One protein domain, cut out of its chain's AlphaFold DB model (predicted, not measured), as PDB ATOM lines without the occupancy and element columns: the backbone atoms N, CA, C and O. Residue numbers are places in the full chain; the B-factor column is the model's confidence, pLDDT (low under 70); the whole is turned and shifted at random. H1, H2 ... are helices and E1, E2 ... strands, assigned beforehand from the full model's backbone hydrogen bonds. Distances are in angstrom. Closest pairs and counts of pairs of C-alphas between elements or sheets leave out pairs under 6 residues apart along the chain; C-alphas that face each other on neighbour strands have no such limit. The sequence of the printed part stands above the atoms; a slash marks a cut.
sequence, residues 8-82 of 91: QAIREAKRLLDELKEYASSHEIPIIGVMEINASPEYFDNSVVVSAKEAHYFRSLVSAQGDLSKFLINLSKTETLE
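What this domain is: This is residues 8 to 82 of the 91 residues of an uncharacterized protein of Vibrio sp. JCM 19236 (UniProt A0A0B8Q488). Going along the printed part, you meet a thin, loosely joined row: the long helix H1 at one side, the two-stranded hairpin of E1 and E2 in the middle, and the helical hairpin of H2 and H3 beyond it, with H2 next to the strands. The contacts of the strands with H1 and H2 are few, and a short tail, residues 77 to 82, ends the row past H3. The printed part has 75 residues, with three named helices and two named strands in the order H1, E1, E2, H2, H3; the sheet, in the order E1 - E2, is antiparallel, and the class is mixed, helices and strands. The whole is loose, with a radius of gyration of the C-alphas of 14.1 A, and flat, spanning 47 by 33 by 12 A.

Where its parts are: Find C-alpha 8 at (61.245, 77.987, -24.569); from there H1, residues 8 to 26, runs 27.3 A to C-alpha 26 at (38.490, 87.623, -36.236). Next come E1, residues 32 to 37, 15.9 A long, and E2, residues 40 to 45, 16.8 A long. Then H2, residues 53 to 64, covers 16.4 A. H3, residues 68 to 76, covers 12.3 A and ends at C-alpha 76, (21.727, 69.936, -17.845).

How they stand to each other: Start at the hairpin of E1 and E2, antiparallel with 156 degrees between their directions. Here N 35 and O 42 are 2.8 A apart and N 44 and O 33 are 3.0 A apart, both within hydrogen-bond range. Look from E1 to H1: their closest C-alphas, those of Ile 10 and Ile 37, are 7.6 A apart. Look from E2 to H2: their closest C-alphas, those of Tyr 43 and Val 62, are 5.4 A apart. H2 and H3, a helical hairpin, touch, with the C-alphas of Ala 64 and Phe 71 closest at 4.9 A. They run opposite ways at a steep tilt of 45 degrees. H1 is apart from both H2 and H3, and H3 is apart from E1 and E2. In H1, H2 and H3 every O i to N i+4 pair is within hydrogen-bond range.

The domain as a whole: The two C-alphas farthest apart, those of Gln 8 and Glu 82, are 49.0 A from each other. The printed part has no cut, and none of its links is long; the link from E2 to H2, with 7 residues, is short, and the other three are tight. In the B-factor column you will find a mean pLDDT of 76.2 over the printed part. It is under 70 at 22 residues, among them 49 to 56 and 76 to 82.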
ATOM      1  N   GLN A   8      61.287  77.106 -23.407       90.69
ATOM      2  CA  GLN A   8      61.245  77.987 -24.569       90.69
ATOM      3  C   GLN A   8      60.308  77.447 -25.655       90.69
ATOM      4  O   GLN A   8      59.535  78.220 -26.212       90.69
ATOM      5  N   ALA A   9      60.325  76.135 -25.911       88.19
ATOM      6  CA  ALA A   9      59.405  75.507 -26.857       88.19
ATOM      7  C   ALA A   9      57.948  75.582 -26.369       88.19
ATOM      8  O   ALA A   9      57.050  75.828 -27.167       88.19
ATOM      9  N   ILE A  10      57.718  75.428 -25.061       88.38
ATOM     10  CA  ILE A  10      56.385  75.575 -24.454       88.38
ATOM     11  C   ILE A  10      55.868  77.009 -24.608       88.38
ATOM     12  O   ILE A  10      54.728  77.207 -25.019       88.38
ATOM     13  N   ARG A  11      56.700  78.013 -24.300       89.94
ATOM     14  CA  ARG A  11      56.330  79.428 -24.456       89.94
ATOM     15  C   ARG A  11      56.002  79.770 -25.907       89.94
ATOM     16  O   ARG A  11      55.013  80.449 -26.155       89.94
ATOM     17  N   GLU A  12      56.796  79.266 -26.845       91.62
ATOM     18  CA  GLU A  12      56.567  79.498 -28.269       91.62
ATOM     19  C   GLU A  12      55.284  78.822 -28.770       91.62
ATOM     20  O   GLU A  12      54.503  79.440 -29.486       91.62
ATOM     21  N   ALA A  13      55.009  77.588 -28.336       88.62
ATOM     22  CA  ALA A  13      53.762  76.903 -28.667       88.62
ATOM     23  C   ALA A  13      52.530  77.661 -28.145       88.62
ATOM     24  O   ALA A  13      51.545  77.791 -28.869       88.62
ATOM     25  N   LYS A  14      52.599  78.209 -26.922       89.69
ATOM     26  CA  LYS A  14      51.532  79.056 -26.363       89.69
ATOM     27  C   LYS A  14      51.321  80.322 -27.188       89.69
ATOM     28  O   LYS A  14      50.189  80.614 -27.553       89.69
ATOM     29  N   ARG A  15      52.405  81.015 -27.558       94.56
ATOM     30  CA  ARG A  15      52.345  82.213 -28.410       94.56
ATOM     31  C   ARG A  15      51.648  81.928 -29.745       94.56
ATOM     32  O   ARG A  15      50.743  82.658 -30.127       94.56
ATOM     33  N   LEU A  16      52.039  80.851 -30.429       94.06
ATOM     34  CA  LEU A  16      51.432  80.454 -31.705       94.06
ATOM     35  C   LEU A  16      49.954  80.066 -31.556       94.06
ATOM     36  O   LEU A  16      49.150  80.346 -32.444       94.06
ATOM     37  N   LEU A  17      49.586  79.426 -30.442       91.69
ATOM     38  CA  LEU A  17      48.192  79.096 -30.152       91.69
ATOM     39  C   LEU A  17      47.347  80.356 -29.930       91.69
ATOM     40  O   LEU A  17      46.228  80.428 -30.436       91.69
ATOM     41  N   ASP A  18      47.871  81.345 -29.207       92.38
ATOM     42  CA  ASP A  18      47.181  82.617 -28.994       92.38
ATOM     43  C   ASP A  18      46.972  83.369 -30.320       92.38
ATOM     44  O   ASP A  18      45.858  83.818 -30.592       92.38
ATOM     45  N   GLU A  19      47.980  83.393 -31.201       96.00
ATOM     46  CA  GLU A  19      47.867  83.973 -32.551       96.00
ATOM     47  C   GLU A  19      46.816  83.256 -33.410       96.00
ATOM     48  O   GLU A  19      46.014  83.898 -34.092       96.00
ATOM     49  N   LEU A  20      46.766  81.921 -33.351       93.12
ATOM     50  CA  LEU A  20      45.743  81.143 -34.049       93.12
ATOM     51  C   LEU A  20      44.338  81.459 -33.520       93.12
ATOM     52  O   LEU A  20      43.403  81.598 -34.309       93.12
ATOM     53  N   LYS A  21      44.176  81.572 -32.196       90.12
ATOM     54  CA  LYS A  21      42.887  81.899 -31.571       90.12
ATOM     55  C   LYS A  21      42.403  83.282 -31.992       90.12
ATOM     56  O   LYS A  21      41.221  83.423 -32.302       90.12
ATOM     57  N   GLU A  22      43.298  84.265 -32.029       92.00
ATOM     58  CA  GLU A  22      42.995  85.628 -32.471       92.00
ATOM     59  C   GLU A  22      42.601  85.663 -33.954       92.00
ATOM     60  O   GLU A  22      41.541  86.191 -34.308       92.00
ATOM     61  N   TYR A  23      43.390  85.018 -34.819       93.88
ATOM     62  CA  TYR A  23      43.069  84.899 -36.241       93.88
ATOM     63  C   TYR A  23      41.699  84.245 -36.450       93.88
ATOM     64  O   TYR A  23      40.842  84.795 -37.136       93.88
ATOM     65  N   ALA A  24      41.454  83.104 -35.811       88.81
ATOM     66  CA  ALA A  24      40.201  82.381 -35.956       88.81
ATOM     67  C   ALA A  24      39.006  83.172 -35.409       88.81
ATOM     68  O   ALA A  24      37.954  83.204 -36.042       88.81
ATOM     69  N   SER A  25      39.179  83.871 -34.283       86.62
ATOM     70  CA  SER A  25      38.139  84.731 -33.711       86.62
ATOM     71  C   SER A  25      37.754  85.872 -34.654       86.62
ATOM     72  O   SER A  25      36.569  86.090 -34.890       86.62
ATOM     73  N   SER A  26      38.738  86.533 -35.275       91.00
ATOM     74  CA  SER A  26      38.490  87.623 -36.236       91.00
ATOM     75  C   SER A  26      37.818  87.179 -37.543       91.00
ATOM     76  O   SER A  26      37.270  88.019 -38.253       91.00
ATOM     77  N   HIS A  27      37.829  85.879 -37.848       91.12
ATOM     78  CA  HIS A  27      37.201  85.294 -39.038       91.12
ATOM     79  C   HIS A  27      35.958  84.458 -38.705       91.12
ATOM     80  O   HIS A  27      35.481  83.717 -39.562       91.12
ATOM     81  N   GLU A  28      35.457  84.537 -37.468       82.06
ATOM     82  CA  GLU A  28      34.308  83.752 -36.994       82.06
ATOM     83  C   GLU A  28      34.494  82.230 -37.166       82.06
ATOM     84  O   GLU A  28      33.539  81.469 -37.316       82.06
ATOM     85  N   ILE A  29      35.743  81.761 -37.107       84.56
ATOM     86  CA  ILE A  29      36.097  80.342 -37.164       84.56
ATOM     87  C   ILE A  29      36.188  79.824 -35.724       84.56
ATOM     88  O   ILE A  29      37.041  80.285 -34.959       84.56
ATOM     89  N   PRO A  30      35.354  78.863 -35.309       77.25
ATOM     90  CA  PRO A  30      35.405  78.361 -33.948       77.25
ATOM     91  C   PRO A  30      36.538  77.364 -33.741       77.25
ATOM     92  O   PRO A  30      36.723  76.431 -34.522       77.25
ATOM     93  N   ILE A  31      37.274  77.546 -32.646       80.44
ATOM     94  CA  ILE A  31      38.349  76.646 -32.233       80.44
ATOM     95  C   ILE A  31      38.133  76.237 -30.781       80.44
ATOM     96  O   ILE A  31      37.915  77.068 -29.899       80.44
ATOM     97  N   ILE A  32      38.251  74.934 -30.561       81.06
ATOM     98  CA  ILE A  32      38.191  74.269 -29.269       81.06
ATOM     99  C   ILE A  32      39.320  73.241 -29.194       81.06
ATOM    100  O   ILE A  32      39.628  72.584 -30.189       81.06
ATOM    101  N   GLY A  33      39.957  73.095 -28.036       81.62
ATOM    102  CA  GLY A  33      41.047  72.138 -27.904       81.62
ATOM    103  C   GLY A  33      41.509  71.892 -26.477       81.62
ATOM    104  O   GLY A  33      41.071  72.535 -25.522       81.62
ATOM    105  N   VAL A  34      42.399  70.910 -26.354       81.81
ATOM    106  CA  VAL A  34      43.090  70.555 -25.114       81.81
ATOM    107  C   VAL A  34      44.577  70.544 -25.400       81.81
ATOM    108  O   VAL A  34      45.032  69.949 -26.376       81.81
ATOM    109  N   MET A  35      45.332  71.209 -24.543       79.62
ATOM    110  CA  MET A  35      46.775  71.274 -24.608       79.62
ATOM    111  C   MET A  35      47.347  70.533 -23.401       79.62
ATOM    112  O   MET A  35      47.272  70.994 -22.264       79.62
ATOM    113  N   GLU A  36      47.914  69.355 -23.636       77.25
ATOM    114  CA  GLU A  36      48.563  68.561 -22.589       77.25
ATOM    115  C   GLU A  36      50.005  69.042 -22.378       77.25
ATOM    116  O   GLU A  36      50.971  68.417 -22.823       77.25
ATOM    117  N   ILE A  37      50.164  70.196 -21.721       70.94
ATOM    118  CA  ILE A  37      51.481  70.675 -21.287       70.94
ATOM    119  C   ILE A  37      51.703  70.242 -19.841       70.94
ATOM    120  O   ILE A  37      51.071  70.754 -18.922       70.94
ATOM    121  N   ASN A  38      52.669  69.347 -19.631       66.44
ATOM    122  CA  ASN A  38      52.993  68.742 -18.332       66.44
ATOM    123  C   ASN A  38      51.884  67.802 -17.813       66.44
ATOM    124  O   ASN A  38      51.142  67.215 -18.592       66.44
ATOM    125  N   ALA A  39      51.819  67.594 -16.493       67.38
ATOM    126  CA  ALA A  39      50.891  66.664 -15.845       67.38
ATOM    127  C   ALA A  39      49.444  67.191 -15.734       67.38
ATOM    128  O   ALA A  39      48.594  66.492 -15.185       67.38
ATOM    129  N   SER A  40      49.162  68.407 -16.213       72.25
ATOM    130  CA  SER A  40      47.841  69.037 -16.125       72.25
ATOM    131  C   SER A  40      47.337  69.451 -17.515       72.25
ATOM    132  O   SER A  40      47.989  70.282 -18.152       72.25
ATOM    133  N   PRO A  41      46.193  68.927 -17.986       77.31
ATOM    134  CA  PRO A  41      45.595  69.359 -19.246       77.31
ATOM    135  C   PRO A  41      45.089  70.806 -19.154       77.31
ATOM    136  O   PRO A  41      44.416  71.186 -18.194       77.31
ATOM    137  N   GLU A  42      45.399  71.608 -20.170       81.56
ATOM    138  CA  GLU A  42      44.917  72.980 -20.331       81.56
ATOM    139  C   GLU A  42      43.857  73.013 -21.437       81.56
ATOM    140  O   GLU A  42      44.145  72.817 -22.616       81.56
ATOM    141  N   TYR A  43      42.606  73.226 -21.047       79.06
ATOM    142  CA  TYR A  43      41.463  73.287 -21.953       79.06
ATOM    143  C   TYR A  43      41.252  74.724 -22.448       79.06
ATOM    144  O   TYR A  43      41.356  75.660 -21.654       79.06
ATOM    145  N   PHE A  44      40.928  74.918 -23.731       81.56
ATOM    146  CA  PHE A  44      40.732  76.257 -24.297       81.56
ATOM    147  C   PHE A  44      39.634  76.324 -25.370       81.56
ATOM    148  O   PHE A  44      39.349  75.346 -26.064       81.56
ATOM    149  N   ASP A  45      39.067  77.523 -25.535       82.88
ATOM    150  CA  ASP A  45      38.279  77.932 -26.700       82.88
ATOM    151  C   ASP A  45      38.642  79.365 -27.140       82.88
ATOM    152  O   ASP A  45      39.381  80.068 -26.440       82.88
ATOM    153  N   ASN A  46      38.164  79.785 -28.315       82.81
ATOM    154  CA  ASN A  46      38.282  81.165 -28.809       82.81
ATOM    155  C   ASN A  46      36.973  81.976 -28.723       82.81
ATOM    156  O   ASN A  46      36.847  83.011 -29.374       82.81
ATOM    157  N   SER A  47      35.993  81.501 -27.950       78.12
ATOM    158  CA  SER A  47      34.724  82.181 -27.643       78.12
ATOM    159  C   SER A  47      33.825  82.565 -28.834       78.12
ATOM    160  O   SER A  47      32.771  83.164 -28.626       78.12
ATOM    161  N   VAL A  48      34.154  82.153 -30.063       72.56
ATOM    162  CA  VAL A  48      33.283  82.306 -31.243       72.56
ATOM    163  C   VAL A  48      31.990  81.509 -31.040       72.56
ATOM    164  O   VAL A  48      32.013  80.384 -30.533       72.56
ATOM    165  N   VAL A  49      30.845  82.094 -31.391       69.00
ATOM    166  CA  VAL A  49      29.538  81.434 -31.263       69.00
ATOM    167  C   VAL A  49      29.435  80.327 -32.308       69.00
ATOM    168  O   VAL A  49      29.560  80.583 -33.499       69.00
ATOM    169  N   VAL A  50      29.186  79.095 -31.867       60.22
ATOM    170  CA  VAL A  50      28.937  77.955 -32.760       60.22
ATOM    171  C   VAL A  50      27.501  77.518 -32.564       60.22
ATOM    172  O   VAL A  50      27.083  77.274 -31.435       60.22
ATOM    173  N   SER A  51      26.753  77.365 -33.650       61.03
ATOM    174  CA  SER A  51      25.392  76.818 -33.630       61.03
ATOM    175  C   SER A  51      25.358  75.285 -33.491       61.03
ATOM    176  O   SER A  51      24.419  74.653 -33.962       61.03
ATOM    177  N   ALA A  52      26.389  74.666 -32.909       57.31
ATOM    178  CA  ALA A  52      26.572  73.217 -32.896       57.31
ATOM    179  C   ALA A  52      26.594  72.702 -31.451       57.31
ATOM    180  O   ALA A  52      27.405  73.164 -30.637       57.31
ATOM    181  N   LYS A  53      25.708  71.746 -31.135       62.53
ATOM    182  CA  LYS A  53      25.624  71.077 -29.823       62.53
ATOM    183  C   LYS A  53      26.996  70.556 -29.369       62.53
ATOM    184  O   LYS A  53      27.315  70.608 -28.184       62.53
ATOM    185  N   GLU A  54      27.863  70.167 -30.303       63.19
ATOM    186  CA  GLU A  54      29.226  69.698 -30.040       63.19
ATOM    187  C   GLU A  54      30.132  70.762 -29.404       63.19
ATOM    188  O   GLU A  54      30.897  70.455 -28.489       63.19
ATOM    189  N   ALA A  55      30.037  72.025 -29.831       63.81
ATOM    190  CA  ALA A  55      30.806  73.110 -29.220       63.81
ATOM    191  C   ALA A  55      30.306  73.415 -27.803       63.81
ATOM    192  O   ALA A  55      31.100  73.732 -26.915       63.81
ATOM    193  N   HIS A  56      28.996  73.273 -27.575       67.25
ATOM    194  CA  HIS A  56      28.415  73.382 -26.243       67.25
ATOM    195  C   HIS A  56      28.902  72.250 -25.325       67.25
ATOM    196  O   HIS A  56      29.396  72.526 -24.232       67.25
ATOM    197  N   TYR A  57      28.860  70.997 -25.783       70.38
ATOM    198  CA  TYR A  57      29.401  69.856 -25.044       70.38
ATOM    199  C   TYR A  57      30.880  70.036 -24.730       70.38
ATOM    200  O   TYR A  57      31.303  69.824 -23.595       70.38
ATOM    201  N   PHE A  58      31.670  70.516 -25.687       69.25
ATOM    202  CA  PHE A  58      33.077  70.768 -25.433       69.25
ATOM    203  C   PHE A  58      33.292  71.885 -24.401       69.25
ATOM    204  O   PHE A  58      34.089  71.709 -23.488       69.25
ATOM    205  N   ARG A  59      32.546  72.997 -24.453       68.50
ATOM    206  CA  ARG A  59      32.610  74.062 -23.427       68.50
ATOM    207  C   ARG A  59      32.174  73.583 -22.044       68.50
ATOM    208  O   ARG A  59      32.802  73.922 -21.038       68.50
ATOM    209  N   SER A  60      31.129  72.767 -21.978       70.56
ATOM    210  CA  SER A  60      30.686  72.129 -20.738       70.56
ATOM    211  C   SER A  60      31.766  71.194 -20.186       70.56
ATOM    212  O   SER A  60      31.986  71.164 -18.978       70.56
ATOM    213  N   LEU A  61      32.499  70.487 -21.053       72.19
ATOM    214  CA  LEU A  61      33.612  69.614 -20.669       72.19
ATOM    215  C   LEU A  61      34.843  70.413 -20.208       72.19
ATOM    216  O   LEU A  61      35.434  70.099 -19.175       72.19
ATOM    217  N   VAL A  62      35.192  71.476 -20.937       69.06
ATOM    218  CA  VAL A  62      36.266  72.431 -20.613       69.06
ATOM    219  C   VAL A  62      36.027  73.054 -19.239       69.06
ATOM    220  O   VAL A  62      36.901  73.013 -18.377       69.06
ATOM    221  N   SER A  63      34.826  73.590 -19.005       71.19
ATOM    222  CA  SER A  63      34.447  74.209 -17.724       71.19
ATOM    223  C   SER A  63      34.390  73.210 -16.569       71.19
ATOM    224  O   SER A  63      34.591  73.585 -15.414       71.19
ATOM    225  N   ALA A  64      34.154  71.935 -16.870       73.38
ATOM    226  CA  ALA A  64      34.200  70.863 -15.894       73.38
ATOM    227  C   ALA A  64      35.628  70.419 -15.539       73.38
ATOM    228  O   ALA A  64      35.800  69.739 -14.530       73.38
ATOM    229  N   GLN A  65      36.650  70.798 -16.322       72.75
ATOM    230  CA  GLN A  65      38.056  70.426 -16.100       72.75
ATOM    231  C   GLN A  65      38.261  68.910 -15.897       72.75
ATOM    232  O   GLN A  65      39.075  68.482 -15.083       72.75
ATOM    233  N   GLY A  66      37.487  68.086 -16.610       66.50
ATOM    234  CA  GLY A  66      37.541  66.624 -16.487       66.50
ATOM    235  C   GLY A  66      36.715  66.019 -15.340       66.50
ATOM    236  O   GLY A  66      36.723  64.802 -15.174       66.50
ATOM    237  N   ASP A  67      35.969  66.818 -14.571       75.81
ATOM    238  CA  ASP A  67      35.006  66.332 -13.573       75.81
ATOM    239  C   ASP A  67      33.674  65.961 -14.249       75.81
ATOM    240  O   ASP A  67      32.893  66.821 -14.659       75.81
ATOM    241  N   LEU A  68      33.395  64.658 -14.352       71.81
ATOM    242  CA  LEU A  68      32.189  64.144 -15.008       71.81
ATOM    243  C   LEU A  68      30.892  64.672 -14.374       71.81
ATOM    244  O   LEU A  68      29.928  64.952 -15.084       71.81
ATOM    245  N   SER A  69      30.849  64.844 -13.053       72.38
ATOM    246  CA  SER A  69      29.655  65.350 -12.373       72.38
ATOM    247  C   SER A  69      29.418  66.821 -12.704       72.38
ATOM    248  O   SER A  69      28.288  67.204 -13.008       72.38
ATOM    249  N   LYS A  70      30.474  67.643 -12.726       72.44
ATOM    250  CA  LYS A  70      30.367  69.044 -13.166       72.44
ATOM    251  C   LYS A  70      30.004  69.157 -14.639       72.44
ATOM    252  O   LYS A  70      29.218  70.033 -14.985       72.44
ATOM    253  N   PHE A  71      30.520  68.264 -15.480       76.88
ATOM    254  CA  PHE A  71      30.159  68.209 -16.893       76.88
ATOM    255  C   PHE A  71      28.655  67.990 -17.066       76.88
ATOM    256  O   PHE A  71      27.999  68.804 -17.706       76.88
ATOM    257  N   LEU A  72      28.100  66.958 -16.424       69.50
ATOM    258  CA  LEU A  72      26.669  66.639 -16.494       69.50
ATOM    259  C   LEU A  72      25.786  67.756 -15.911       69.50
ATOM    260  O   LEU A  72      24.718  68.038 -16.449       69.50
ATOM    261  N   ILE A  73      26.236  68.428 -14.845       74.12
ATOM    262  CA  ILE A  73      25.554  69.603 -14.274       74.12
ATOM    263  C   ILE A  73      25.587  70.796 -15.237       74.12
ATOM    264  O   ILE A  73      24.618  71.545 -15.316       74.12
ATOM    265  N   ASN A  74      26.700  71.020 -15.933       70.25
ATOM    266  CA  ASN A  74      26.817  72.118 -16.889       70.25
ATOM    267  C   ASN A  74      25.993  71.839 -18.147       70.25
ATOM    268  O   ASN A  74      25.364  72.755 -18.655       70.25
ATOM    269  N   LEU A  75      25.926  70.581 -18.583       70.50
ATOM    270  CA  LEU A  75      25.105  70.133 -19.705       70.50
ATOM    271  C   LEU A  75      23.604  70.311 -19.423       70.50
ATOM    272  O   LEU A  75      22.877  70.866 -20.243       70.50
ATOM    273  N   SER A  76      23.148  69.903 -18.233       67.00
ATOM    274  CA  SER A  76      21.727  69.936 -17.845       67.00
ATOM    275  C   SER A  76      21.164  71.337 -17.597       67.00
ATOM    276  O   SER A  76      19.952  71.500 -17.484       67.00
ATOM    277  N   LYS A  77      22.022  72.359 -17.505       67.62
ATOM    278  CA  LYS A  77      21.612  73.768 -17.378       67.62
ATOM    279  C   LYS A  77      21.287  74.427 -18.717       67.62
ATOM    280  O   LYS A  77      20.780  75.547 -18.709       67.62
ATOM    281  N   THR A  78      21.614  73.782 -19.831       59.56
ATOM    282  CA  THR A  78      21.634  74.426 -21.152       59.56
ATOM    283  C   THR A  78      20.682  73.797 -22.156       59.56
ATOM    284  O   THR A  78      20.273  74.484 -23.084       59.56
ATOM    285  N   GLU A  79      20.272  72.549 -21.942       54.25
ATOM    286  CA  GLU A  79      19.162  71.919 -22.659       54.25
ATOM    287  C   GLU A  79      18.070  71.549 -21.646       54.25
ATOM    288  O   GLU A  79      18.363  71.074 -20.545       54.25
ATOM    289  N   THR A  80      16.795  71.748 -21.991       52.66
ATOM    290  CA  THR A  80      15.724  71.015 -21.306       52.66
ATOM    291  C   THR A  80      16.004  69.526 -21.497       52.66
ATOM    292  O   THR A  80      16.293  69.110 -22.615       52.66
ATOM    293  N   LEU A  81      15.919  68.721 -20.430       47.31
ATOM    294  CA  LEU A  81      16.166  67.264 -20.452       47.31
ATOM    295  C   LEU A  81      15.465  66.525 -21.615       47.31
ATOM    296  O   LEU A  81      15.931  65.476 -22.041       47.31
ATOM    297  N   GLU A  82      14.389  67.099 -22.154       46.50
ATOM    298  CA  GLU A  82      13.617  66.625 -23.307       46.50
ATOM    299  C   GLU A  82      14.387  66.631 -24.649       46.50
ATOM    300  O   GLU A  82      14.048  65.853 -25.535       46.50
TER     301      GLU A  82